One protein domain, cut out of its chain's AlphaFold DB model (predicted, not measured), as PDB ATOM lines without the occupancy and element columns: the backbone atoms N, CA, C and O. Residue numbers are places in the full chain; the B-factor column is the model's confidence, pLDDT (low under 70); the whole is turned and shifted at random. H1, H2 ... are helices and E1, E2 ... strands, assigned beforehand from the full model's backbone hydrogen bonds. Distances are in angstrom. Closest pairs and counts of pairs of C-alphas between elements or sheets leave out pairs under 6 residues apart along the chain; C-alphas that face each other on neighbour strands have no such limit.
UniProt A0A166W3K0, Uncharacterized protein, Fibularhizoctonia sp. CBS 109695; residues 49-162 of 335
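Overview. This is residues 49 to 162 of the 335 residues of an uncharacterized protein of Fibularhizoctonia sp. CBS 109695 (UniProt A0A166W3K0). Two long helices, H1 and the longer H4, run side by side and the same way along a rod, with the small hairpin of E1 and E2 at one end, by the start of H4. Short H3 packs on H1 partway along it, and short H2 sits near the far ends of H1 and H4. The printed part has 114 residues, with two named strands and four named helices in the order E1, E2, H1, H2, H3, H4; the sheet E1 - E2 is antiparallel and the class is mostly helix. The whole is loose, with a radius of gyration of the C-alphas of 17.0 A and spans of 59 by 26 by 19 A.

Arrangement. E1, residues 50 to 54, and E2, residues 59 to 62, form an antiparallel hairpin; N 51 and O 61, 2.8 A apart, are within hydrogen-bond range. Residues 60 to 61 of E2 also pair antiparallel with residues 127 to 128. H1, residues 64 to 85, touches residues 140 to 151 alone of H4, residues 130 to 161, at a shallow tilt of 23 degrees; their closest C-alphas, of Val 74 and Gly 144, are 5.1 A apart. H2, residues 100 to 105, is close to but not clearly touching H1, the closest C-alphas, of Gly 85 and Arg 102, being 6.6 A apart. H3, residues 114 to 118, touches H1; their closest C-alphas, of Ser 78 and Ile 114, are 5.0 A apart. Every O i to N i+4 pair is within hydrogen-bond range in H1, H2 and H4; in H3 0 of 1 is, beside 2 of 2 O i to N i+3 pairs.

Along the chain. E1 begins at C-alpha 50 (87.611, 83.526, -21.174). H1 measures 31.5 A. H4 measures 46.3 A and ends at C-alpha 161 (129.109, 85.186, -1.321).

Size, cuts and confidence. The C-alphas farthest apart, of Ser 56 and Asp 162, are 59.8 A apart. The printed part has no cut; the links H1 to H2 and H3 to H4 are long. No printed residue is under 70 in pLDDT.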
ATOM      1  N   ASP A  49      90.388  83.348 -24.373       91.75
ATOM      2  CA  ASP A  49      90.883  82.779 -23.121       91.75
ATOM      3  C   ASP A  49      89.814  82.749 -22.013       91.75
ATOM      4  O   ASP A  49      90.027  82.125 -20.971       91.75
ATOM      5  N   ILE A  50      88.673  83.431 -22.186       94.50
ATOM      6  CA  ILE A  50      87.611  83.526 -21.174       94.50
ATOM      7  C   ILE A  50      86.326  82.876 -21.690       94.50
ATOM      8  O   ILE A  50      85.599  83.410 -22.526       94.50
ATOM      9  N   HIS A  51      85.976  81.735 -21.103       93.75
ATOM     10  CA  HIS A  51      84.753  81.008 -21.427       93.75
ATOM     11  C   HIS A  51      83.567  81.593 -20.670       93.75
ATOM     12  O   HIS A  51      83.463  81.473 -19.446       93.75
ATOM     13  N   MET A  52      82.633  82.205 -21.395       94.06
ATOM     14  CA  MET A  52      81.420  82.764 -20.802       94.06
ATOM     15  C   MET A  52      80.439  81.655 -20.398       94.06
ATOM     16  O   MET A  52      79.895  80.942 -21.237       94.06
ATOM     17  N   HIS A  53      80.156  81.549 -19.100       90.38
ATOM     18  CA  HIS A  53      79.140  80.643 -18.560       90.38
ATOM     19  C   HIS A  53      77.734  81.237 -18.636       90.38
ATOM     20  O   HIS A  53      76.753  80.509 -18.785       90.38
ATOM     21  N   SER A  54      77.617  82.560 -18.498       92.38
ATOM     22  CA  SER A  54      76.335  83.253 -18.549       92.38
ATOM     23  C   SER A  54      76.505  84.681 -19.049       92.38
ATOM     24  O   SER A  54      76.858  85.577 -18.281       92.38
ATOM     25  N   VAL A  55      76.142  84.913 -20.311       90.00
ATOM     26  CA  VAL A  55      76.173  86.245 -20.943       90.00
ATOM     27  C   VAL A  55      75.270  87.237 -20.202       90.00
ATOM     28  O   VAL A  55      75.676  88.359 -19.929       90.00
ATOM     29  N   SER A  56      74.075  86.812 -19.776       92.88
ATOM     30  CA  SER A  56      73.106  87.679 -19.081       92.88
ATOM     31  C   SER A  56      73.553  88.151 -17.694       92.88
ATOM     32  O   SER A  56      73.064  89.166 -17.212       92.88
ATOM     33  N   HIS A  57      74.474  87.424 -17.062       91.62
ATOM     34  CA  HIS A  57      75.001  87.742 -15.732       91.62
ATOM     35  C   HIS A  57      76.457  88.222 -15.796       91.62
ATOM     36  O   HIS A  57      77.058  88.450 -14.752       91.62
ATOM     37  N   ASN A  58      77.020  88.358 -17.004       93.56
ATOM     38  CA  ASN A  58      78.428  88.661 -17.247       93.56
ATOM     39  C   ASN A  58      79.388  87.757 -16.446       93.56
ATOM     40  O   ASN A  58      80.330  88.238 -15.824       93.56
ATOM     41  N   LEU A  59      79.111  86.449 -16.417       95.88
ATOM     42  CA  LEU A  59      79.931  85.468 -15.705       95.88
ATOM     43  C   LEU A  59      80.686  84.586 -16.693       95.88
ATOM     44  O   LEU A  59      80.069  83.938 -17.546       95.88
ATOM     45  N   GLY A  60      81.999  84.516 -16.519       94.81
ATOM     46  CA  GLY A  60      82.893  83.633 -17.252       94.81
ATOM     47  C   GLY A  60      83.865  82.902 -16.333       94.81
ATOM     48  O   GLY A  60      83.819  83.041 -15.106       94.81
ATOM     49  N   ALA A  61      84.734  82.108 -16.944       96.25
ATOM     50  CA  ALA A  61      85.873  81.465 -16.309       96.25
ATOM     51  C   ALA A  61      87.065  81.478 -17.265       96.25
ATOM     52  O   ALA A  61      86.893  81.421 -18.481       96.25
ATOM     53  N   LEU A  62      88.273  81.537 -16.708       95.50
ATOM     54  CA  LEU A  62      89.493  81.403 -17.497       95.50
ATOM     55  C   LEU A  62      89.579  79.994 -18.097       95.50
ATOM     56  O   LEU A  62      89.223  79.014 -17.433       95.50
ATOM     57  N   ASP A  63      90.096  79.902 -19.319       93.75
ATOM     58  CA  ASP A  63      90.455  78.643 -19.950       93.75
ATOM     59  C   ASP A  63      91.299  77.777 -19.010       93.75
ATOM     60  O   ASP A  63      92.226  78.244 -18.336       93.75
ATOM     61  N   PHE A  64      90.930  76.499 -18.930       90.69
ATOM     62  CA  PHE A  64      91.525  75.578 -17.975       90.69
ATOM     63  C   PHE A  64      93.022  75.389 -18.229       90.69
ATOM     64  O   PHE A  64      93.798  75.358 -17.270       90.69
ATOM     65  N   ASP A  65      93.439  75.301 -19.492       90.69
ATOM     66  CA  ASP A  65      94.836  75.076 -19.850       90.69
ATOM     67  C   ASP A  65      95.665  76.335 -19.585       90.69
ATOM     68  O   ASP A  65      96.755  76.244 -19.001       90.69
ATOM     69  N   VAL A  66      95.126  77.517 -19.897       91.25
ATOM     70  CA  VAL A  66      95.760  78.803 -19.552       91.25
ATOM     71  C   VAL A  66      95.939  78.916 -18.036       91.25
ATOM     72  O   VAL A  66      97.055  79.152 -17.550       91.25
ATOM     73  N   ALA A  67      94.872  78.666 -17.271       92.50
ATOM     74  CA  ALA A  67      94.872  78.724 -15.814       92.50
ATOM     75  C   ALA A  67      95.845  77.715 -15.186       92.50
ATOM     76  O   ALA A  67      96.592  78.052 -14.257       92.50
ATOM     77  N   ALA A  68      95.843  76.468 -15.658       89.44
ATOM     78  CA  ALA A  68      96.715  75.413 -15.156       89.44
ATOM     79  C   ALA A  68      98.188  75.727 -15.440       89.44
ATOM     80  O   ALA A  68      99.050  75.531 -14.572       89.44
ATOM     81  N   THR A  69      98.485  76.259 -16.625       88.62
ATOM     82  CA  THR A  69      99.867  76.451 -17.065       88.62
ATOM     83  C   THR A  69     100.521  77.664 -16.400       88.62
ATOM     84  O   THR A  69     101.671  77.557 -15.943       88.62
ATOM     85  N   ILE A  70      99.804  78.787 -16.231       92.19
ATOM     86  CA  ILE A  70     100.329  79.930 -15.460       92.19
ATOM     87  C   ILE A  70     100.611  79.517 -14.010       92.19
ATOM     88  O   ILE A  70     101.676  79.810 -13.460       92.19
ATOM     89  N   TRP A  71      99.705  78.750 -13.402       93.31
ATOM     90  CA  TRP A  71      99.854  78.331 -12.015       93.31
ATOM     91  C   TRP A  71     100.989  77.326 -11.816       93.31
ATOM     92  O   TRP A  71     101.779  77.451 -10.876       93.31
ATOM     93  N   SER A  72     101.121  76.363 -12.730       89.25
ATOM     94  CA  SER A  72     102.251  75.431 -12.768       89.25
ATOM     95  C   SER A  72     103.586  76.175 -12.875       89.25
ATOM     96  O   SER A  72     104.537  75.857 -12.154       89.25
ATOM     97  N   THR A  73     103.637  77.230 -13.694       90.62
ATOM     98  CA  THR A  73     104.818  78.093 -13.841       90.62
ATOM     99  C   THR A  73     105.185  78.774 -12.523       90.62
ATOM    100  O   THR A  73     106.320  78.639 -12.059       90.62
ATOM    101  N   VAL A  74     104.224  79.428 -11.864       92.62
ATOM    102  CA  VAL A  74     104.443  80.080 -10.560       92.62
ATOM    103  C   VAL A  74     104.890  79.063  -9.501       92.62
ATOM    104  O   VAL A  74     105.882  79.293  -8.802       92.62
ATOM    105  N   LYS A  75     104.238  77.894  -9.425       90.75
ATOM    106  CA  LYS A  75     104.635  76.810  -8.510       90.75
ATOM    107  C   LYS A  75     106.040  76.292  -8.788       90.75
ATOM    108  O   LYS A  75     106.769  75.999  -7.840       90.75
ATOM    109  N   ARG A  76     106.445  76.182 -10.054       88.25
ATOM    110  CA  ARG A  76     107.794  75.737 -10.422       88.25
ATOM    111  C   ARG A  76     108.855  76.745  -9.985       88.25
ATOM    112  O   ARG A  76     109.865  76.324  -9.419       88.25
ATOM    113  N   ILE A  77     108.628  78.044 -10.191       91.06
ATOM    114  CA  ILE A  77     109.552  79.094  -9.723       91.06
ATOM    115  C   ILE A  77     109.661  79.034  -8.196       91.06
ATOM    116  O   ILE A  77     110.763  78.921  -7.659       91.06
ATOM    117  N   SER A  78     108.514  79.007  -7.512       92.00
ATOM    118  CA  SER A  78     108.422  78.893  -6.055       92.00
ATOM    119  C   SER A  78     109.202  77.687  -5.516       92.00
ATOM    120  O   SER A  78     110.089  77.824  -4.673       92.00
ATOM    121  N   ARG A  79     108.954  76.501  -6.084       88.44
ATOM    122  CA  ARG A  79     109.634  75.255  -5.717       88.44
ATOM    123  C   ARG A  79     111.141  75.321  -5.946       88.44
ATOM    124  O   ARG A  79     111.893  74.830  -5.112       88.44
ATOM    125  N   THR A  80     111.580  75.921  -7.051       89.31
ATOM    126  CA  THR A  80     113.009  76.071  -7.370       89.31
ATOM    127  C   THR A  80     113.718  76.909  -6.308       89.31
ATOM    128  O   THR A  80     114.784  76.528  -5.835       89.31
ATOM    129  N   ILE A  81     113.100  78.017  -5.893       92.25
ATOM    130  CA  ILE A  81     113.624  78.875  -4.827       92.25
ATOM    131  C   ILE A  81     113.716  78.104  -3.502       92.25
ATOM    132  O   ILE A  81     114.745  78.153  -2.830       92.25
ATOM    133  N   ILE A  82     112.658  77.374  -3.136       91.38
ATOM    134  CA  ILE A  82     112.607  76.646  -1.862       91.38
ATOM    135  C   ILE A  82     113.646  75.517  -1.822       91.38
ATOM    136  O   ILE A  82     114.324  75.363  -0.808       91.38
ATOM    137  N   LEU A  83     113.800  74.755  -2.911       89.12
ATOM    138  CA  LEU A  83     114.806  73.690  -3.013       89.12
ATOM    139  C   LEU A  83     116.225  74.248  -2.889       89.12
ATOM    140  O   LEU A  83     117.018  73.724  -2.115       89.12
ATOM    141  N   ALA A  84     116.524  75.353  -3.577       90.69
ATOM    142  CA  ALA A  84     117.849  75.966  -3.512       90.69
ATOM    143  C   ALA A  84     118.192  76.500  -2.114       90.69
ATOM    144  O   ALA A  84     119.332  76.379  -1.654       90.69
ATOM    145  N   GLY A  85     117.197  77.047  -1.411       91.44
ATOM    146  CA  GLY A  85     117.346  77.501  -0.030       91.44
ATOM    147  C   GLY A  85     117.540  76.364   0.983       91.44
ATOM    148  O   GLY A  85     118.091  76.618   2.055       91.44
ATOM    149  N   ASN A  86     117.144  75.133   0.637       88.88
ATOM    150  CA  ASN A  86     117.145  73.952   1.508       88.88
ATOM    151  C   ASN A  86     117.887  72.764   0.851       88.88
ATOM    152  O   ASN A  86     117.265  71.748   0.517       88.88
ATOM    153  N   PRO A  87     119.214  72.875   0.649       85.62
ATOM    154  CA  PRO A  87     120.000  71.840  -0.014       85.62
ATOM    155  C   PRO A  87     119.914  70.503   0.737       85.62
ATOM    156  O   PRO A  87     119.944  70.457   1.966       85.62
ATOM    157  N   GLY A  88     119.808  69.404  -0.011       81.38
ATOM    158  CA  GLY A  88     119.753  68.047   0.545       81.38
ATOM    159  C   GLY A  88     118.401  67.629   1.139       81.38
ATOM    160  O   GLY A  88     118.250  66.464   1.506       81.38
ATOM    161  N   MET A  89     117.403  68.518   1.202       80.69
ATOM    162  CA  MET A  89     116.048  68.128   1.597       80.69
ATOM    163  C   MET A  89     115.290  67.508   0.424       80.69
ATOM    164  O   MET A  89     115.326  68.001  -0.707       80.69
ATOM    165  N   THR A  90     114.550  66.430   0.691       74.50
ATOM    166  CA  THR A  90     113.669  65.854  -0.327       74.50
ATOM    167  C   THR A  90     112.426  66.722  -0.510       74.50
ATOM    168  O   THR A  90     111.973  67.412   0.404       74.50
ATOM    169  N   ALA A  91     111.808  66.653  -1.691       70.31
ATOM    170  CA  ALA A  91     110.596  67.417  -1.985       70.31
ATOM    171  C   ALA A  91     109.406  67.107  -1.053       70.31
ATOM    172  O   ALA A  91     108.468  67.900  -1.008       70.31
ATOM    173  N   ARG A  92     109.422  65.965  -0.348       73.69
ATOM    174  CA  ARG A  92     108.374  65.570   0.608       73.69
ATOM    175  C   ARG A  92     108.520  66.261   1.961       73.69
ATOM    176  O   ARG A  92     107.513  66.526   2.605       73.69
ATOM    177  N   ASP A  93     109.751  66.577   2.353       76.81
ATOM    178  CA  ASP A  93     110.071  67.135   3.673       76.81
ATOM    179  C   ASP A  93     110.159  68.666   3.651       76.81
ATOM    180  O   ASP A  93     110.237  69.325   4.691       76.81
ATOM    181  N   ILE A  94     110.149  69.244   2.449       75.44
ATOM    182  CA  ILE A  94     110.233  70.679   2.238       75.44
ATOM    183  C   ILE A  94     108.941  71.372   2.671       75.44
ATOM    184  O   ILE A  94     107.850  71.132   2.150       75.44
ATOM    185  N   LYS A  95     109.096  72.295   3.620       81.44
ATOM    186  CA  LYS A  95     108.053  73.229   4.041       81.44
ATOM    187  C   LYS A  95     108.061  74.460   3.120       81.44
ATOM    188  O   LYS A  95     109.114  74.803   2.586       81.44
ATOM    189  N   PRO A  96     106.924  75.156   2.936       84.62
ATOM    190  CA  PRO A  96     106.820  76.327   2.061       84.62
ATOM    191  C   PRO A  96     107.450  77.591   2.683       84.62
ATOM    192  O   PRO A  96     106.834  78.652   2.719       84.62
ATOM    193  N   PHE A  97     108.667  77.485   3.217       88.31
ATOM    194  CA  PHE A  97     109.428  78.618   3.733       88.31
ATOM    195  C   PHE A  97     110.935  78.410   3.541       88.31
ATOM    196  O   PHE A  97     111.419  77.289   3.388       88.31
ATOM    197  N   ILE A  98     111.677  79.514   3.573       90.12
ATOM    198  CA  ILE A  98     113.141  79.524   3.578       90.12
ATOM    199  C   ILE A  98     113.581  79.995   4.968       90.12
ATOM    200  O   ILE A  98     113.068  81.019   5.430       90.12
ATOM    201  N   PRO A  99     114.487  79.284   5.663       90.56
ATOM    202  CA  PRO A  99     114.987  79.731   6.960       90.56
ATOM    203  C   PRO A  99     115.586  81.143   6.883       90.56
ATOM    204  O   PRO A  99     116.359  81.439   5.974       90.56
ATOM    205  N   ALA A 100     115.282  82.003   7.860       91.81
ATOM    206  CA  ALA A 100     115.755  83.393   7.864       91.81
ATOM    207  C   ALA A 100     117.289  83.500   7.795       91.81
ATOM    208  O   ALA A 100     117.805  84.341   7.069       91.81
ATOM    209  N   ALA A 101     118.012  82.590   8.457       91.31
ATOM    210  CA  ALA A 101     119.473  82.531   8.397       91.31
ATOM    211  C   ALA A 101     120.001  82.389   6.956       91.31
ATOM    212  O   ALA A 101     120.933  83.087   6.572       91.31
ATOM    213  N   ARG A 102     119.342  81.572   6.122       91.44
ATOM    214  CA  ARG A 102     119.712  81.366   4.710       91.44
ATOM    215  C   ARG A 102     119.489  82.612   3.867       91.44
ATOM    216  O   ARG A 102     120.256  82.890   2.954       91.44
ATOM    217  N   LEU A 103     118.433  83.360   4.171       93.38
ATOM    218  CA  LEU A 103     118.147  84.640   3.530       93.38
ATOM    219  C   LEU A 103     119.174  85.708   3.929       93.38
ATOM    220  O   LEU A 103     119.596  86.491   3.079       93.38
ATOM    221  N   THR A 104     119.635  85.694   5.185       93.94
ATOM    222  CA  THR A 104     120.711  86.570   5.671       93.94
ATOM    223  C   THR A 104     122.044  86.295   4.972       93.94
ATOM    224  O   THR A 104     122.737  87.251   4.645       93.94
ATOM    225  N   GLU A 105     122.376  85.037   4.659       93.19
ATOM    226  CA  GLU A 105     123.605  84.677   3.918       93.19
ATOM    227  C   GLU A 105     123.707  85.335   2.532       93.19
ATOM    228  O   GLU A 105     124.806  85.562   2.038       93.19
ATOM    229  N   ILE A 106     122.570  85.632   1.896       93.50
ATOM    230  CA  ILE A 106     122.501  86.352   0.614       93.50
ATOM    231  C   ILE A 106     121.962  87.774   0.769       93.50
ATOM    232  O   ILE A 106     121.666  88.424  -0.231       93.50
ATOM    233  N   GLU A 107     121.794  88.263   1.998       93.75
ATOM    234  CA  GLU A 107     121.229  89.578   2.323       93.75
ATOM    235  C   GLU A 107     119.875  89.877   1.627       93.75
ATOM    236  O   GLU A 107     119.573  91.030   1.301       93.75
ATOM    237  N   MET A 108     119.065  88.856   1.325       93.88
ATOM    238  CA  MET A 108     117.809  89.015   0.578       93.88
ATOM    239  C   MET A 108     116.575  88.913   1.476       93.88
ATOM    240  O   MET A 108     116.583  88.164   2.449       93.88
ATOM    241  N   PRO A 109     115.477  89.611   1.141       94.69
ATOM    242  CA  PRO A 109     114.211  89.424   1.833       94.69
ATOM    243  C   PRO A 109     113.543  88.108   1.423       94.69
ATOM    244  O   PRO A 109     113.828  87.541   0.363       94.69
ATOM    245  N   THR A 110     112.583  87.664   2.231       93.50
ATOM    246  CA  THR A 110     111.715  86.527   1.913       93.50
ATOM    247  C   THR A 110     110.917  86.789   0.622       93.50
ATOM    248  O   THR A 110     110.200  87.790   0.559       93.50
ATOM    249  N   PRO A 111     110.989  85.915  -0.400       93.19
ATOM    250  CA  PRO A 111     110.223  86.091  -1.631       93.19
ATOM    251  C   PRO A 111     108.728  85.834  -1.414       93.19
ATOM    252  O   PRO A 111     108.362  84.783  -0.896       93.19
ATOM    253  N   VAL A 112     107.848  86.717  -1.899       89.38
ATOM    254  CA  VAL A 112     106.378  86.537  -1.811       89.38
ATOM    255  C   VAL A 112     105.923  85.247  -2.505       89.38
ATOM    256  O   VAL A 112     105.060  84.530  -1.997       89.38
ATOM    257  N   ILE A 113     106.569  84.887  -3.622       92.56
ATOM    258  CA  ILE A 113     106.224  83.705  -4.424       92.56
ATOM    259  C   ILE A 113     106.322  82.375  -3.652       92.56
ATOM    260  O   ILE A 113     105.718  81.391  -4.075       92.56
ATOM    261  N   ILE A 114     107.023  82.291  -2.512       89.38
ATOM    262  CA  ILE A 114     107.090  81.036  -1.729       89.38
ATOM    263  C   ILE A 114     105.725  80.624  -1.182       89.38
ATOM    264  O   ILE A 114     105.441  79.434  -1.056       89.38
ATOM    265  N   GLN A 115     104.847  81.603  -0.934       84.62
ATOM    266  CA  GLN A 115     103.485  81.340  -0.487       84.62
ATOM    267  C   GLN A 115     102.704  80.554  -1.544       84.62
ATOM    268  O   GLN A 115     101.893  79.708  -1.183       84.62
ATOM    269  N   ALA A 116     103.007  80.741  -2.838       83.31
ATOM    270  CA  ALA A 116     102.370  80.007  -3.932       83.31
ATOM    271  C   ALA A 116     102.513  78.481  -3.792       83.31
ATOM    272  O   ALA A 116     101.613  77.735  -4.175       83.31
ATOM    273  N   TYR A 117     103.617  78.004  -3.207       80.75
ATOM    274  CA  TYR A 117     103.826  76.574  -2.975       80.75
ATOM    275  C   TYR A 117     102.904  76.007  -1.889       80.75
ATOM    276  O   TYR A 117     102.535  74.836  -1.952       80.75
ATOM    277  N   ALA A 118     102.493  76.832  -0.919       81.50
ATOM    278  CA  ALA A 118     101.573  76.425   0.142       81.50
ATOM    279  C   ALA A 118     100.130  76.244  -0.361       81.50
ATOM    280  O   ALA A 118      99.347  75.517   0.251       81.50
ATOM    281  N   PHE A 119      99.766  76.881  -1.476       82.38
ATOM    282  CA  PHE A 119      98.419  76.781  -2.023       82.38
ATOM    283  C   PHE A 119      98.190  75.431  -2.708       82.38
ATOM    284  O   PHE A 119      98.842  75.060  -3.691       82.38
ATOM    285  N   THR A 120      97.194  74.698  -2.219       80.31
ATOM    286  CA  THR A 120      96.748  73.434  -2.820       80.31
ATOM    287  C   THR A 120      95.885  73.668  -4.060       80.31
ATOM    288  O   THR A 120      95.988  72.910  -5.021       80.31
ATOM    289  N   GLN A 121      95.101  74.747  -4.078       87.31
ATOM    290  CA  GLN A 121      94.185  75.098  -5.167       87.31
ATOM    291  C   GLN A 121      94.825  76.060  -6.177       87.31
ATOM    292  O   GLN A 121      95.742  76.807  -5.838       87.31
ATOM    293  N   ASN A 122      94.344  76.025  -7.423       89.62
ATOM    294  CA  ASN A 122      94.720  76.995  -8.448       89.62
ATOM    295  C   ASN A 122      93.899  78.283  -8.263       89.62
ATOM    296  O   ASN A 122      92.683  78.237  -8.459       89.62
ATOM    297  N   PRO A 123      94.521  79.425  -7.913       88.12
ATOM    298  CA  PRO A 123      93.805  80.682  -7.712       88.12
ATOM    299  C   PRO A 123      93.207  81.263  -9.001       88.12
ATOM    300  O   PRO A 123      92.422  82.204  -8.898       88.12
ATOM    301  N   CYS A 124      93.567  80.726 -10.171       89.25
ATOM    302  CA  CYS A 124      93.016  81.103 -11.471       89.25
ATOM    303  C   CYS A 124      91.745  80.317 -11.845       89.25
ATOM    304  O   CYS A 124      91.073  80.689 -12.801       89.25
ATOM    305  N   HIS A 125      91.380  79.255 -11.111       88.81
ATOM    306  CA  HIS A 125      90.106  78.546 -11.309       88.81
ATOM    307  C   HIS A 125      88.976  79.282 -10.581       88.81
ATOM    308  O   HIS A 125      88.461  78.811  -9.564       88.81
ATOM    309  N   LEU A 126      88.629  80.467 -11.074       86.81
ATOM    310  CA  LEU A 126      87.550  81.287 -10.535       86.81
ATOM    311  C   LEU A 126      86.478  81.542 -11.592       86.81
ATOM    312  O   LEU A 126      86.770  81.618 -12.782       86.81
ATOM    313  N   VAL A 127      85.243  81.689 -11.119       93.00
ATOM    314  CA  VAL A 127      84.114  82.170 -11.915       93.00
ATOM    315  C   VAL A 127      83.839  83.598 -11.475       93.00
ATOM    316  O   VAL A 127      83.683  83.850 -10.278       93.00
ATOM    317  N   GLY A 128      83.799  84.524 -12.422       94.50
ATOM    318  CA  GLY A 128      83.651  85.946 -12.134       94.50
ATOM    319  C   GLY A 128      83.352  86.746 -13.388       94.50
ATOM    320  O   GLY A 128      83.076  86.176 -14.446       94.50
ATOM    321  N   THR A 129      83.401  88.067 -13.262       95.31
ATOM    322  CA  THR A 129      83.348  88.933 -14.442       95.31
ATOM    323  C   THR A 129      84.659  88.835 -15.230       95.31
ATOM    324  O   THR A 129      85.692  88.499 -14.640       95.31
ATOM    325  N   PRO A 130      84.662  89.123 -16.545       94.25
ATOM    326  CA  PRO A 130      85.898  89.175 -17.326       94.25
ATOM    327  C   PRO A 130      86.968  90.074 -16.692       94.25
ATOM    328  O   PRO A 130      88.124  89.670 -16.594       94.25
ATOM    329  N   ASP A 131      86.573  91.233 -16.158       92.88
ATOM    330  CA  ASP A 131      87.485  92.165 -15.484       92.88
ATOM    331  C   ASP A 131      88.125  91.547 -14.230       92.88
ATOM    332  O   ASP A 131      89.337  91.654 -14.034       92.88
ATOM    333  N   ASP A 132      87.343  90.837 -13.407       93.38
ATOM    334  CA  ASP A 132      87.861  90.143 -12.219       93.38
ATOM    335  C   ASP A 132      88.847  89.028 -12.597       93.38
ATOM    336  O   ASP A 132      89.872  88.833 -11.932       93.38
ATOM    337  N   ILE A 133      88.546  88.290 -13.672       94.94
ATOM    338  CA  ILE A 133      89.400  87.214 -14.192       94.94
ATOM    339  C   ILE A 133      90.728  87.792 -14.679       94.94
ATOM    340  O   ILE A 133      91.787  87.297 -14.280       94.94
ATOM    341  N   ILE A 134      90.684  88.865 -15.472       93.38
ATOM    342  CA  ILE A 134      91.874  89.554 -15.986       93.38
ATOM    343  C   ILE A 134      92.715  90.097 -14.831       93.38
ATOM    344  O   ILE A 134      93.913  89.811 -14.760       93.38
ATOM    345  N   ALA A 135      92.101  90.807 -13.881       91.75
ATOM    346  CA  ALA A 135      92.803  91.364 -12.728       91.75
ATOM    347  C   ALA A 135      93.478  90.267 -11.886       91.75
ATOM    348  O   ALA A 135      94.625  90.415 -11.445       91.75
ATOM    349  N   ARG A 136      92.804  89.127 -11.684       92.88
ATOM    350  CA  ARG A 136      93.389  87.995 -10.957       92.88
ATOM    351  C   ARG A 136      94.531  87.345 -11.729       92.88
ATOM    352  O   ARG A 136      95.547  87.011 -11.116       92.88
ATOM    353  N   PHE A 137      94.376  87.152 -13.034       93.81
ATOM    354  CA  PHE A 137      95.423  86.585 -13.876       93.81
ATOM    355  C   PHE A 137      96.678  87.465 -13.848       93.81
ATOM    356  O   PHE A 137      97.761  86.965 -13.542       93.81
ATOM    357  N   GLN A 138      96.517  88.779 -14.018       93.69
ATOM    358  CA  GLN A 138      97.603  89.762 -13.922       93.69
ATOM    359  C   GLN A 138      98.282  89.748 -12.549       93.69
ATOM    360  O   GLN A 138      99.509  89.789 -12.461       93.69
ATOM    361  N   TYR A 139      97.516  89.627 -11.461       92.75
ATOM    362  CA  TYR A 139      98.093  89.466 -10.127       92.75
ATOM    363  C   TYR A 139      99.007  88.230 -10.044       92.75
ATOM    364  O   TYR A 139     100.132  88.320  -9.549       92.75
ATOM    365  N   ILE A 140      98.561  87.081 -10.561       93.56
ATOM    366  CA  ILE A 140      99.363  85.847 -10.562       93.56
ATOM    367  C   ILE A 140     100.591  85.974 -11.476       93.56
ATOM    368  O   ILE A 140     101.674  85.515 -11.095       93.56
ATOM    369  N   GLN A 141     100.465  86.636 -12.629       93.00
ATOM    370  CA  GLN A 141     101.607  86.958 -13.490       93.00
ATOM    371  C   GLN A 141     102.641  87.810 -12.752       93.00
ATOM    372  O   GLN A 141     103.819  87.455 -12.745       93.00
ATOM    373  N   ASN A 142     102.204  88.866 -12.063       91.38
ATOM    374  CA  ASN A 142     103.082  89.746 -11.294       91.38
ATOM    375  C   ASN A 142     103.833  88.981 -10.199       91.38
ATOM    376  O   ASN A 142     105.054  89.108 -10.102       91.38
ATOM    377  N   VAL A 143     103.151  88.102  -9.455       92.56
ATOM    378  CA  VAL A 143     103.803  87.214  -8.474       92.56
ATOM    379  C   VAL A 143     104.871  86.338  -9.142       92.56
ATOM    380  O   VAL A 143     105.971  86.182  -8.605       92.56
ATOM    381  N   GLY A 144     104.575  85.781 -10.320       91.62
ATOM    382  CA  GLY A 144     105.524  84.992 -11.106       91.62
ATOM    383  C   GLY A 144     106.746  85.792 -11.572       91.62
ATOM    384  O   GLY A 144     107.878  85.331 -11.408       91.62
ATOM    385  N   ILE A 145     106.529  86.998 -12.103       89.56
ATOM    386  CA  ILE A 145     107.580  87.915 -12.567       89.56
ATOM    387  C   ILE A 145     108.479  88.334 -11.403       89.56
ATOM    388  O   ILE A 145     109.706  88.253 -11.508       89.56
ATOM    389  N   GLU A 146     107.895  88.748 -10.279       91.38
ATOM    390  CA  GLU A 146     108.646  89.108  -9.075       91.38
ATOM    391  C   GLU A 146     109.459  87.929  -8.546       91.38
ATOM    392  O   GLU A 146     110.636  88.085  -8.218       91.38
ATOM    393  N   GLY A 147     108.868  86.732  -8.525       91.75
ATOM    394  CA  GLY A 147     109.568  85.514  -8.136       91.75
ATOM    395  C   GLY A 147     110.753  85.192  -9.041       91.75
ATOM    396  O   GLY A 147     111.817  84.806  -8.553       91.75
ATOM    397  N   LEU A 148     110.609  85.396 -10.351       90.38
ATOM    398  CA  LEU A 148     111.701  85.194 -11.298       90.38
ATOM    399  C   LEU A 148     112.819  86.226 -11.103       90.38
ATOM    400  O   LEU A 148     113.989  85.845 -11.038       90.38
ATOM    401  N   ARG A 149     112.474  87.511 -10.936       87.94
ATOM    402  CA  ARG A 149     113.447  88.573 -10.614       87.94
ATOM    403  C   ARG A 149     114.201  88.253  -9.326       87.94
ATOM    404  O   ARG A 149     115.430  88.331  -9.293       87.94
ATOM    405  N   TRP A 150     113.475  87.827  -8.292       93.50
ATOM    406  CA  TRP A 150     114.057  87.413  -7.021       93.50
ATOM    407  C   TRP A 150     115.039  86.252  -7.211       93.50
ATOM    408  O   TRP A 150     116.173  86.335  -6.746       93.50
ATOM    409  N   LEU A 151     114.653  85.206  -7.955       92.50
ATOM    410  CA  LEU A 151     115.508  84.049  -8.247       92.50
ATOM    411  C   LEU A 151     116.808  84.464  -8.947       92.50
ATOM    412  O   LEU A 151     117.886  83.984  -8.592       92.50
ATOM    413  N   MET A 152     116.725  85.367  -9.926       87.56
ATOM    414  CA  MET A 152     117.905  85.863 -10.639       87.56
ATOM    415  C   MET A 152     118.835  86.660  -9.718       87.56
ATOM    416  O   MET A 152     120.050  86.468  -9.763       87.56
ATOM    417  N   HIS A 153     118.283  87.521  -8.859       88.12
ATOM    418  CA  HIS A 153     119.066  88.265  -7.869       88.12
ATOM    419  C   HIS A 153     119.726  87.327  -6.852       88.12
ATOM    420  O   HIS A 153     120.907  87.494  -6.548       88.12
ATOM    421  N   ALA A 154     119.005  86.305  -6.388       91.25
ATOM    422  CA  ALA A 154     119.529  85.320  -5.453       91.25
ATOM    423  C   ALA A 154     120.721  84.569  -6.046       91.25
ATOM    424  O   ALA A 154     121.760  84.477  -5.397       91.25
ATOM    425  N   ARG A 155     120.630  84.118  -7.304       89.62
ATOM    426  CA  ARG A 155     121.755  83.471  -8.002       89.62
ATOM    427  C   ARG A 155     122.974  84.380  -8.117       89.62
ATOM    428  O   ARG A 155     124.082  83.935  -7.826       89.62
ATOM    429  N   ALA A 156     122.773  85.641  -8.501       87.19
ATOM    430  CA  ALA A 156     123.864  86.607  -8.589       87.19
ATOM    431  C   ALA A 156     124.540  86.829  -7.229       87.19
ATOM    432  O   ALA A 156     125.764  86.852  -7.149       87.19
ATOM    433  N   ARG A 157     123.759  86.923  -6.146       87.94
ATOM    434  CA  ARG A 157     124.311  87.054  -4.794       87.94
ATOM    435  C   ARG A 157     125.013  85.790  -4.315       87.94
ATOM    436  O   ARG A 157     126.100  85.895  -3.763       87.94
ATOM    437  N   CYS A 158     124.478  84.603  -4.592       87.88
ATOM    438  CA  CYS A 158     125.157  83.346  -4.259       87.88
ATOM    439  C   CYS A 158     126.536  83.240  -4.919       87.88
ATOM    440  O   CYS A 158     127.477  82.777  -4.285       87.88
ATOM    441  N   ALA A 159     126.673  83.728  -6.156       84.25
ATOM    442  CA  ALA A 159     127.960  83.779  -6.847       84.25
ATOM    443  C   ALA A 159     128.962  84.769  -6.216       84.25
ATOM    444  O   ALA A 159     130.166  84.592  -6.379       84.25
ATOM    445  N   ILE A 160     128.484  85.803  -5.514       85.06
ATOM    446  CA  ILE A 160     129.328  86.787  -4.814       85.06
ATOM    447  C   ILE A 160     129.779  86.251  -3.450       85.06
ATOM    448  O   ILE A 160     130.940  86.418  -3.087       85.06
ATOM    449  N   TYR A 161     128.869  85.624  -2.701       81.88
ATOM    450  CA  TYR A 161     129.109  85.186  -1.321       81.88
ATOM    451  C   TYR A 161     129.595  83.730  -1.192       81.88
ATOM    452  O   TYR A 161     129.780  83.276  -0.069       81.88
ATOM    453  N   ASP A 162     129.783  83.013  -2.310       77.75
ATOM    454  CA  ASP A 162     130.236  81.609  -2.376       77.75
ATOM    455  C   ASP A 162     129.540  80.702  -1.346       77.75
ATOM    456  O   ASP A 162     130.144  80.153  -0.423       77.75
TER     457      ASP A 162